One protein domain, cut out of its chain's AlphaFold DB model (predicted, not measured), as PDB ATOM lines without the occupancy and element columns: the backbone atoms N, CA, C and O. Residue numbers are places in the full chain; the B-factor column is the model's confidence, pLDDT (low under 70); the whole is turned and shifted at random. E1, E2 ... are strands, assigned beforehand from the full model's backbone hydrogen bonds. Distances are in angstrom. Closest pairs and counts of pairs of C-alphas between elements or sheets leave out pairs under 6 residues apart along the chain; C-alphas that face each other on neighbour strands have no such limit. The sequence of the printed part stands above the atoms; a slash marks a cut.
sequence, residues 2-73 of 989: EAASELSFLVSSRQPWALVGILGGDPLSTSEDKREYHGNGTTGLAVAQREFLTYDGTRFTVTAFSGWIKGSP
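AT A GLANCE: This is residues 2 to 73 of the 989 residues of the protein "ILEI domain-containing protein" of Meleagris gallopavo (UniProt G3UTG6). What is the picture? With little regular structure, a short strand hairpin, E1 and E2, packs partly face to face on a longer one, E3 and E4, after residues 2 to 16, which hold no named element. What is counted? The printed part has 72 residues, no named helix and four strands, E1 to E4 in chain order, in two antiparallel sheets; the class is all strand, with 24 residues in named elements. It is loose, radius of gyration of the C-alphas 14.7 A, spanning 47 by 26 by 18 A.

HOW THE PARTS SIT: Which strands pair? E1, residues 17 to 20, and E2, residues 31 to 34, form a hairpin, N 20 and O 31 within hydrogen-bond range at 2.8 A. E3, residues 46 to 53, and E4, residues 59 to 66, form another, N 52 and O 60 at 2.7 A. Where do they meet? The closest C-alphas of E1 and E3, Ala 18 and Ala 48, are 5.4 A apart.

IN THESE COORDINATES: Where does E1 begin? C-alpha 17 is at (33.593, -44.564, 19.078). Where does E4 end? C-alpha 66 is at (27.977, -44.031, 20.791), 23.6 A from C-alpha 59.

THE WHOLE: Any cut? The printed part has none; the link E2 to E3 is long. Where is confidence low? 29 residues are under 70, among them residues 2 to 14.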
ATOM      1  N   GLU A   2      46.640 -43.703  32.262       26.69
ATOM      2  CA  GLU A   2      47.858 -43.832  31.432       26.69
ATOM      3  C   GLU A   2      47.927 -45.091  30.546       26.69
ATOM      4  O   GLU A   2      48.638 -45.079  29.555       26.69
ATOM      5  N   ALA A   3      47.144 -46.145  30.803       29.86
ATOM      6  CA  ALA A   3      47.143 -47.347  29.952       29.86
ATOM      7  C   ALA A   3      46.289 -47.226  28.667       29.86
ATOM      8  O   ALA A   3      46.326 -48.108  27.817       29.86
ATOM      9  N   ALA A   4      45.510 -46.149  28.504       33.62
ATOM     10  CA  ALA A   4      44.681 -45.936  27.311       33.62
ATOM     11  C   ALA A   4      45.425 -45.207  26.171       33.62
ATOM     12  O   ALA A   4      44.862 -45.039  25.092       33.62
ATOM     13  N   SER A   5      46.672 -44.764  26.389       35.28
ATOM     14  CA  SER A   5      47.411 -43.952  25.412       35.28
ATOM     15  C   SER A   5      48.120 -44.748  24.315       35.28
ATOM     16  O   SER A   5      48.491 -44.155  23.310       35.28
ATOM     17  N   GLU A   6      48.304 -46.064  24.465       37.09
ATOM     18  CA  GLU A   6      49.002 -46.884  23.454       37.09
ATOM     19  C   GLU A   6      48.064 -47.608  22.470       37.09
ATOM     20  O   GLU A   6      48.525 -48.125  21.456       37.09
ATOM     21  N   LEU A   7      46.744 -47.585  22.697       41.12
ATOM     22  CA  LEU A   7      45.740 -48.236  21.834       41.12
ATOM     23  C   LEU A   7      44.942 -47.270  20.940       41.12
ATOM     24  O   LEU A   7      44.134 -47.702  20.118       41.12
ATOM     25  N   SER A   8      45.163 -45.958  21.041       39.12
ATOM     26  CA  SER A   8      44.419 -44.986  20.239       39.12
ATOM     27  C   SER A   8      45.024 -44.819  18.840       39.12
ATOM     28  O   SER A   8      45.814 -43.907  18.590       39.12
ATOM     29  N   PHE A   9      44.604 -45.648  17.883       44.88
ATOM     30  CA  PHE A   9      44.649 -45.245  16.476       44.88
ATOM     31  C   PHE A   9      43.787 -43.982  16.309       44.88
ATOM     32  O   PHE A   9      42.574 -44.046  16.510       44.88
ATOM     33  N   LEU A  10      44.451 -42.857  16.001       44.16
ATOM     34  CA  LEU A  10      43.940 -41.530  15.607       44.16
ATOM     35  C   LEU A  10      42.416 -41.469  15.382       44.16
ATOM     36  O   LEU A  10      41.937 -41.623  14.259       44.16
ATOM     37  N   VAL A  11      41.644 -41.195  16.438       45.47
ATOM     38  CA  VAL A  11      40.223 -40.851  16.289       45.47
ATOM     39  C   VAL A  11      40.153 -39.423  15.754       45.47
ATOM     40  O   VAL A  11      40.633 -38.483  16.390       45.47
ATOM     41  N   SER A  12      39.581 -39.247  14.564       53.38
ATOM     42  CA  SER A  12      39.353 -37.909  14.010       53.38
ATOM     43  C   SER A  12      38.212 -37.205  14.754       53.38
ATOM     44  O   SER A  12      37.280 -37.846  15.248       53.38
ATOM     45  N   SER A  13      38.254 -35.869  14.843       55.66
ATOM     46  CA  SER A  13      37.162 -35.099  15.445       55.66
ATOM     47  C   SER A  13      35.844 -35.451  14.740       55.66
ATOM     48  O   SER A  13      35.730 -35.177  13.544       55.66
ATOM     49  N   ARG A  14      34.861 -35.987  15.486       63.44
ATOM     50  CA  ARG A  14      33.477 -36.352  15.082       63.44
ATOM     51  C   ARG A  14      33.187 -37.826  14.761       63.44
ATOM     52  O   ARG A  14      32.032 -38.117  14.475       63.44
ATOM     53  N   GLN A  15      34.116 -38.773  14.856       77.94
ATOM     54  CA  GLN A  15      33.754 -40.198  14.714       77.94
ATOM     55  C   GLN A  15      33.120 -40.750  16.007       77.94
ATOM     56  O   GLN A  15      33.734 -40.612  17.067       77.94
ATOM     57  N   PRO A  16      31.919 -41.364  15.967       81.00
ATOM     58  CA  PRO A  16      31.449 -42.189  17.072       81.00
ATOM     59  C   PRO A  16      32.415 -43.334  17.320       81.00
ATOM     60  O   PRO A  16      32.900 -43.981  16.387       81.00
ATOM     61  N   TRP A  17      32.657 -43.576  18.594       88.12
ATOM     62  CA  TRP A  17      33.593 -44.564  19.078       88.12
ATOM     63  C   TRP A  17      33.089 -45.171  20.387       88.12
ATOM     64  O   TRP A  17      32.598 -44.449  21.259       88.12
ATOM     65  N   ALA A  18      33.176 -46.489  20.514       88.44
ATOM     66  CA  ALA A  18      32.848 -47.216  21.731       88.44
ATOM     67  C   ALA A  18      33.968 -48.212  22.045       88.44
ATOM     68  O   ALA A  18      34.499 -48.856  21.142       88.44
ATOM     69  N   LEU A  19      34.309 -48.337  23.329       88.56
ATOM     70  CA  LEU A  19      35.316 -49.266  23.833       88.56
ATOM     71  C   LEU A  19      34.820 -49.885  25.144       88.56
ATOM     72  O   LEU A  19      34.379 -49.170  26.043       88.56
ATOM     73  N   VAL A  20      34.930 -51.205  25.267       87.69
ATOM     74  CA  VAL A  20      34.665 -51.966  26.493       87.69
ATOM     75  C   VAL A  20      35.891 -52.819  26.801       87.69
ATOM     76  O   VAL A  20      36.302 -53.626  25.974       87.69
ATOM     77  N   GLY A  21      36.481 -52.668  27.985       85.50
ATOM     78  CA  GLY A  21      37.699 -53.388  28.367       85.50
ATOM     79  C   GLY A  21      37.989 -53.339  29.864       85.50
ATOM     80  O   GLY A  21      37.261 -52.697  30.621       85.50
ATOM     81  N   ILE A  22      39.055 -54.022  30.290       79.62
ATOM     82  CA  ILE A  22      39.520 -54.053  31.686       79.62
ATOM     83  C   ILE A  22      40.659 -53.042  31.859       79.62
ATOM     84  O   ILE A  22      41.640 -53.070  31.116       79.62
ATOM     85  N   LEU A  23      40.561 -52.156  32.854       70.31
ATOM     86  CA  LEU A  23      41.644 -51.229  33.207       70.31
ATOM     87  C   LEU A  23      42.901 -52.010  33.626       70.31
ATOM     88  O   LEU A  23      42.862 -52.760  34.596       70.31
ATOM     89  N   GLY A  24      44.009 -51.826  32.897       67.25
ATOM     90  CA  GLY A  24      45.260 -52.568  33.118       67.25
ATOM     91  C   GLY A  24      45.252 -54.009  32.587       67.25
ATOM     92  O   GLY A  24      46.200 -54.746  32.842       67.25
ATOM     93  N   GLY A  25      44.198 -54.415  31.872       64.69
ATOM     94  CA  GLY A  25      44.127 -55.698  31.173       64.69
ATOM     95  C   GLY A  25      44.850 -55.687  29.821       64.69
ATOM     96  O   GLY A  25      45.213 -54.636  29.299       64.69
ATOM     97  N   ASP A  26      45.035 -56.875  29.244       69.31
ATOM     98  CA  ASP A  26      45.628 -57.083  27.913       69.31
ATOM     99  C   ASP A  26      44.824 -56.327  26.826       69.31
ATOM    100  O   ASP A  26      43.592 -56.346  26.879       69.31
ATOM    101  N   PRO A  27      45.453 -55.692  25.822       61.34
ATOM    102  CA  PRO A  27      44.790 -55.200  24.607       61.34
ATOM    103  C   PRO A  27      43.758 -56.160  23.982       61.34
ATOM    104  O   PRO A  27      42.688 -55.724  23.556       61.34
ATOM    105  N   LEU A  28      44.019 -57.474  23.998       64.50
ATOM    106  CA  LEU A  28      43.103 -58.528  23.525       64.50
ATOM    107  C   LEU A  28      41.854 -58.685  24.416       64.50
ATOM    108  O   LEU A  28      40.867 -59.332  24.052       64.50
ATOM    109  N   SER A  29      41.868 -58.071  25.599       68.25
ATOM    110  CA  SER A  29      40.749 -58.011  26.538       68.25
ATOM    111  C   SER A  29      39.798 -56.826  26.302       68.25
ATOM    112  O   SER A  29      38.912 -56.561  27.120       68.25
ATOM    113  N   THR A  30      39.905 -56.165  25.148       80.75
ATOM    114  CA  THR A  30      39.044 -55.042  24.762       80.75
ATOM    115  C   THR A  30      38.124 -55.386  23.582       80.75
ATOM    116  O   THR A  30      38.405 -56.279  22.788       80.75
ATOM    117  N   SER A  31      36.967 -54.735  23.523       86.38
ATOM    118  CA  SER A  31      36.007 -54.747  22.417       86.38
ATOM    119  C   SER A  31      35.850 -53.299  21.974       86.38
ATOM    120  O   SER A  31      35.567 -52.444  22.812       86.38
ATOM    121  N   GLU A  32      36.100 -53.003  20.703       88.38
ATOM    122  CA  GLU A  32      36.130 -51.642  20.160       88.38
ATOM    123  C   GLU A  32      35.299 -51.584  18.875       88.38
ATOM    124  O   GLU A  32      35.399 -52.473  18.033       88.38
ATOM    125  N   ASP A  33      34.512 -50.522  18.705       87.81
ATOM    126  CA  ASP A  33      33.830 -50.220  17.445       87.81
ATOM    127  C   ASP A  33      33.942 -48.723  17.120       87.81
ATOM    128  O   ASP A  33      33.951 -47.870  18.014       87.81
ATOM    129  N   LYS A  34      34.036 -48.395  15.830       87.12
ATOM    130  CA  LYS A  34      34.178 -47.032  15.292       87.12
ATOM    131  C   LYS A  34      33.252 -46.853  14.100       87.12
ATOM    132  O   LYS A  34      33.137 -47.725  13.242       87.12
ATOM    133  N   ARG A  35      32.643 -45.673  13.986       84.44
ATOM    134  CA  ARG A  35      31.841 -45.294  12.814       84.44
ATOM    135  C   ARG A  35      32.438 -44.088  12.110       84.44
ATOM    136  O   ARG A  35      32.885 -43.137  12.744       84.44
ATOM    137  N   GLU A  36      32.413 -44.106  10.781       76.94
ATOM    138  CA  GLU A  36      32.788 -42.934   9.997       76.94
ATOM    139  C   GLU A  36      31.745 -41.819  10.125       76.94
ATOM    140  O   GLU A  36      30.532 -42.051  10.166       76.94
ATOM    141  N   TYR A  37      32.231 -40.580  10.183       68.81
ATOM    142  CA  TYR A  37      31.387 -39.394  10.200       68.81
ATOM    143  C   TYR A  37      31.230 -38.842   8.782       68.81
ATOM    144  O   TYR A  37      32.147 -38.230   8.240       68.81
ATOM    145  N   HIS A  38      30.044 -39.007   8.194       69.62
ATOM    146  CA  HIS A  38      29.757 -38.588   6.815       69.62
ATOM    147  C   HIS A  38      29.177 -37.163   6.693       69.62
ATOM    148  O   HIS A  38      28.561 -36.828   5.684       69.62
ATOM    149  N   GLY A  39      29.321 -36.303   7.711       61.94
ATOM    150  CA  GLY A  39      28.916 -34.884   7.639       61.94
ATOM    151  C   GLY A  39      27.406 -34.601   7.603       61.94
ATOM    152  O   GLY A  39      27.000 -33.447   7.695       61.94
ATOM    153  N   ASN A  40      26.562 -35.629   7.520       64.06
ATOM    154  CA  ASN A  40      25.096 -35.540   7.459       64.06
ATOM    155  C   ASN A  40      24.416 -35.373   8.840       64.06
ATOM    156  O   ASN A  40      23.198 -35.197   8.905       64.06
ATOM    157  N   GLY A  41      25.187 -35.421   9.931       62.81
ATOM    158  CA  GLY A  41      24.720 -35.206  11.304       62.81
ATOM    159  C   GLY A  41      24.158 -36.443  12.016       62.81
ATOM    160  O   GLY A  41      24.088 -36.413  13.239       62.81
ATOM    161  N   THR A  42      23.826 -37.523  11.300       68.75
ATOM    162  CA  THR A  42      23.483 -38.827  11.897       68.75
ATOM    163  C   THR A  42      24.482 -39.873  11.434       68.75
ATOM    164  O   THR A  42      24.620 -40.115  10.236       68.75
ATOM    165  N   THR A  43      25.137 -40.541  12.369       75.25
ATOM    166  CA  THR A  43      25.979 -41.705  12.084       75.25
ATOM    167  C   THR A  43      25.273 -42.983  12.528       75.25
ATOM    168  O   THR A  43      24.308 -42.940  13.288       75.25
ATOM    169  N   GLY A  44      25.787 -44.142  12.112       75.75
ATOM    170  CA  GLY A  44      25.476 -45.387  12.816       75.75
ATOM    171  C   GLY A  44      25.937 -45.332  14.280       75.75
ATOM    172  O   GLY A  44      26.740 -44.470  14.653       75.75
ATOM    173  N   LEU A  45      25.442 -46.266  15.091       83.75
ATOM    174  CA  LEU A  45      25.968 -46.521  16.429       83.75
ATOM    175  C   LEU A  45      27.265 -47.331  16.302       83.75
ATOM    176  O   LEU A  45      27.285 -48.381  15.654       83.75
ATOM    177  N   ALA A  46      28.344 -46.819  16.882       88.88
ATOM    178  CA  ALA A  46      29.471 -47.637  17.291       88.88
ATOM    179  C   ALA A  46      29.018 -48.431  18.519       88.88
ATOM    180  O   ALA A  46      28.521 -47.817  19.461       88.88
ATOM    181  N   VAL A  47      29.135 -49.757  18.506       90.38
ATOM    182  CA  VAL A  47      28.718 -50.631  19.611       90.38
ATOM    183  C   VAL A  47      29.859 -51.574  19.969       90.38
ATOM    184  O   VAL A  47      30.223 -52.448  19.191       90.38
ATOM    185  N   ALA A  48      30.381 -51.426  21.180       92.56
ATOM    186  CA  ALA A  48      31.330 -52.348  21.776       92.56
ATOM    187  C   ALA A  48      30.614 -53.164  22.850       92.56
ATOM    188  O   ALA A  48      29.979 -52.606  23.742       92.56
ATOM    189  N   GLN A  49      30.715 -54.487  22.784       91.75
ATOM    190  CA  GLN A  49      30.082 -55.382  23.751       91.75
ATOM    191  C   GLN A  49      31.069 -56.445  24.219       91.75
ATOM    192  O   GLN A  49      31.858 -56.962  23.423       91.75
ATOM    193  N   ARG A  50      31.025 -56.767  25.514       88.88
ATOM    194  CA  ARG A  50      31.837 -57.828  26.113       88.88
ATOM    195  C   ARG A  50      31.153 -58.435  27.336       88.88
ATOM    196  O   ARG A  50      30.546 -57.718  28.126       88.88
ATOM    197  N   GLU A  51      31.284 -59.748  27.492       88.94
ATOM    198  CA  GLU A  51      30.889 -60.477  28.700       88.94
ATOM    199  C   GLU A  51      32.058 -60.519  29.698       88.94
ATOM    200  O   GLU A  51      33.214 -60.735  29.324       88.94
ATOM    201  N   PHE A  52      31.750 -60.298  30.969       83.81
ATOM    202  CA  PHE A  52      32.671 -60.310  32.095       83.81
ATOM    203  C   PHE A  52      32.221 -61.345  33.118       83.81
ATOM    204  O   PHE A  52      31.031 -61.620  33.271       83.81
ATOM    205  N   LEU A  53      33.198 -61.890  33.836       81.25
ATOM    206  CA  LEU A  53      32.991 -62.813  34.940       81.25
ATOM    207  C   LEU A  53      33.509 -62.146  36.217       81.25
ATOM    208  O   LEU A  53      34.666 -61.727  36.269       81.25
ATOM    209  N   THR A  54      32.663 -62.022  37.231       73.31
ATOM    210  CA  THR A  54      33.075 -61.593  38.574       73.31
ATOM    211  C   THR A  54      33.808 -62.722  39.308       73.31
ATOM    212  O   THR A  54      33.756 -63.889  38.921       73.31
ATOM    213  N   TYR A  55      34.489 -62.383  40.408       70.94
ATOM    214  CA  TYR A  55      35.233 -63.349  41.228       70.94
ATOM    215  C   TYR A  55      34.351 -64.464  41.825       70.94
ATOM    216  O   TYR A  55      34.820 -65.578  42.035       70.94
ATOM    217  N   ASP A  56      33.069 -64.189  42.067       77.12
ATOM    218  CA  ASP A  56      32.073 -65.154  42.554       77.12
ATOM    219  C   ASP A  56      31.404 -65.973  41.427       77.12
ATOM    220  O   ASP A  56      30.503 -66.765  41.691       77.12
ATOM    221  N   GLY A  57      31.850 -65.819  40.174       81.81
ATOM    222  CA  GLY A  57      31.361 -66.587  39.025       81.81
ATOM    223  C   GLY A  57      30.120 -66.010  38.336       81.81
ATOM    224  O   GLY A  57      29.613 -66.627  37.395       81.81
ATOM    225  N   THR A  58      29.640 -64.833  38.744       85.50
ATOM    226  CA  THR A  58      28.523 -64.147  38.077       85.50
ATOM    227  C   THR A  58      28.962 -63.613  36.710       85.50
ATOM    228  O   THR A  58      29.940 -62.874  36.585       85.50
ATOM    229  N   ARG A  59      28.226 -63.976  35.654       88.69
ATOM    230  CA  ARG A  59      28.428 -63.431  34.304       88.69
ATOM    231  C   ARG A  59      27.585 -62.182  34.108       88.69
ATOM    232  O   ARG A  59      26.395 -62.186  34.415       88.69
ATOM    233  N   PHE A  60      28.183 -61.133  33.563       79.75
ATOM    234  CA  PHE A  60      27.469 -59.920  33.183       79.75
ATOM    235  C   PHE A  60      28.033 -59.351  31.885       79.75
ATOM    236  O   PHE A  60      29.230 -59.420  31.624       79.75
ATOM    237  N   THR A  61      27.169 -58.762  31.068       90.06
ATOM    238  CA  THR A  61      27.563 -58.190  29.780       90.06
ATOM    239  C   THR A  61      27.558 -56.678  29.869       90.06
ATOM    240  O   THR A  61      26.572 -56.081  30.295       90.06
ATOM    241  N   VAL A  62      28.648 -56.053  29.436       85.50
ATOM    242  CA  VAL A  62      28.734 -54.601  29.288       85.50
ATOM    243  C   VAL A  62      28.666 -54.276  27.807       85.50
ATOM    244  O   VAL A  62      29.456 -54.786  27.010       85.50
ATOM    245  N   THR A  63      27.732 -53.399  27.457       89.69
ATOM    246  CA  THR A  63      27.594 -52.835  26.117       89.69
ATOM    247  C   THR A  63      27.802 -51.333  26.217       89.69
ATOM    248  O   THR A  63      27.048 -50.649  26.905       89.69
ATOM    249  N   ALA A  64      28.811 -50.814  25.530       86.00
ATOM    250  CA  ALA A  64      28.984 -49.390  25.300       86.00
ATOM    251  C   ALA A  64      28.553 -49.072  23.874       86.00
ATOM    252  O   ALA A  64      28.844 -49.821  22.941       86.00
ATOM    253  N   PHE A  65      27.885 -47.942  23.691       89.69
ATOM    254  CA  PHE A  65      27.547 -47.463  22.365       89.69
ATOM    255  C   PHE A  65      27.697 -45.952  22.276       89.69
ATOM    256  O   PHE A  65      27.517 -45.234  23.258       89.69
ATOM    257  N   SER A  66      28.009 -45.458  21.086       83.06
ATOM    258  CA  SER A  66      27.977 -44.031  20.791       83.06
ATOM    259  C   SER A  66      27.542 -43.797  19.353       83.06
ATOM    260  O   SER A  66      27.796 -44.599  18.459       83.06
ATOM    261  N   GLY A  67      26.847 -42.696  19.110       81.25
ATOM    262  CA  GLY A  67      26.364 -42.334  17.786       81.25
ATOM    263  C   GLY A  67      26.014 -40.859  17.747       81.25
ATOM    264  O   GLY A  67      25.594 -40.288  18.752       81.25
ATOM    265  N   TRP A  68      26.173 -40.236  16.586       72.88
ATOM    266  CA  TRP A  68      25.552 -38.950  16.318       72.88
ATOM    267  C   TRP A  68      24.126 -39.198  15.870       72.88
ATOM    268  O   TRP A  68      23.891 -39.917  14.902       72.88
ATOM    269  N   ILE A  69      23.182 -38.574  16.554       68.25
ATOM    270  CA  ILE A  69      21.811 -38.452  16.082       68.25
ATOM    271  C   ILE A  69      21.677 -37.014  15.599       68.25
ATOM    272  O   ILE A  69      22.013 -36.083  16.335       68.25
ATOM    273  N   LYS A  70      21.199 -36.812  14.368       66.62
ATOM    274  CA  LYS A  70      20.892 -35.476  13.860       66.62
ATOM    275  C   LYS A  70      19.766 -34.877  14.697       66.62
ATOM    276  O   LYS A  70      18.591 -35.114  14.436       66.62
ATOM    277  N   GLY A  71      20.146 -34.090  15.693       62.84
ATOM    278  CA  GLY A  71      19.273 -33.150  16.375       62.84
ATOM    279  C   GLY A  71      19.380 -31.782  15.713       62.84
ATOM    280  O   GLY A  71      20.477 -31.328  15.382       62.84
ATOM    281  N   SER A  72      18.248 -31.113  15.522       66.94
ATOM    282  CA  SER A  72      18.244 -29.676  15.251       66.94
ATOM    283  C   SER A  72      18.312 -28.967  16.602       66.94
ATOM    284  O   SER A  72      17.341 -29.062  17.356       66.94
ATOM    285  N   PRO A  73      19.425 -28.302  16.963       74.62
ATOM    286  CA  PRO A  73      19.467 -27.551  18.208       74.62
ATOM    287  C   PRO A  73      18.419 -26.436  18.153       74.62
ATOM    288  O   PRO A  73      18.284 -25.767  17.127       74.62
TER     289      PRO A  73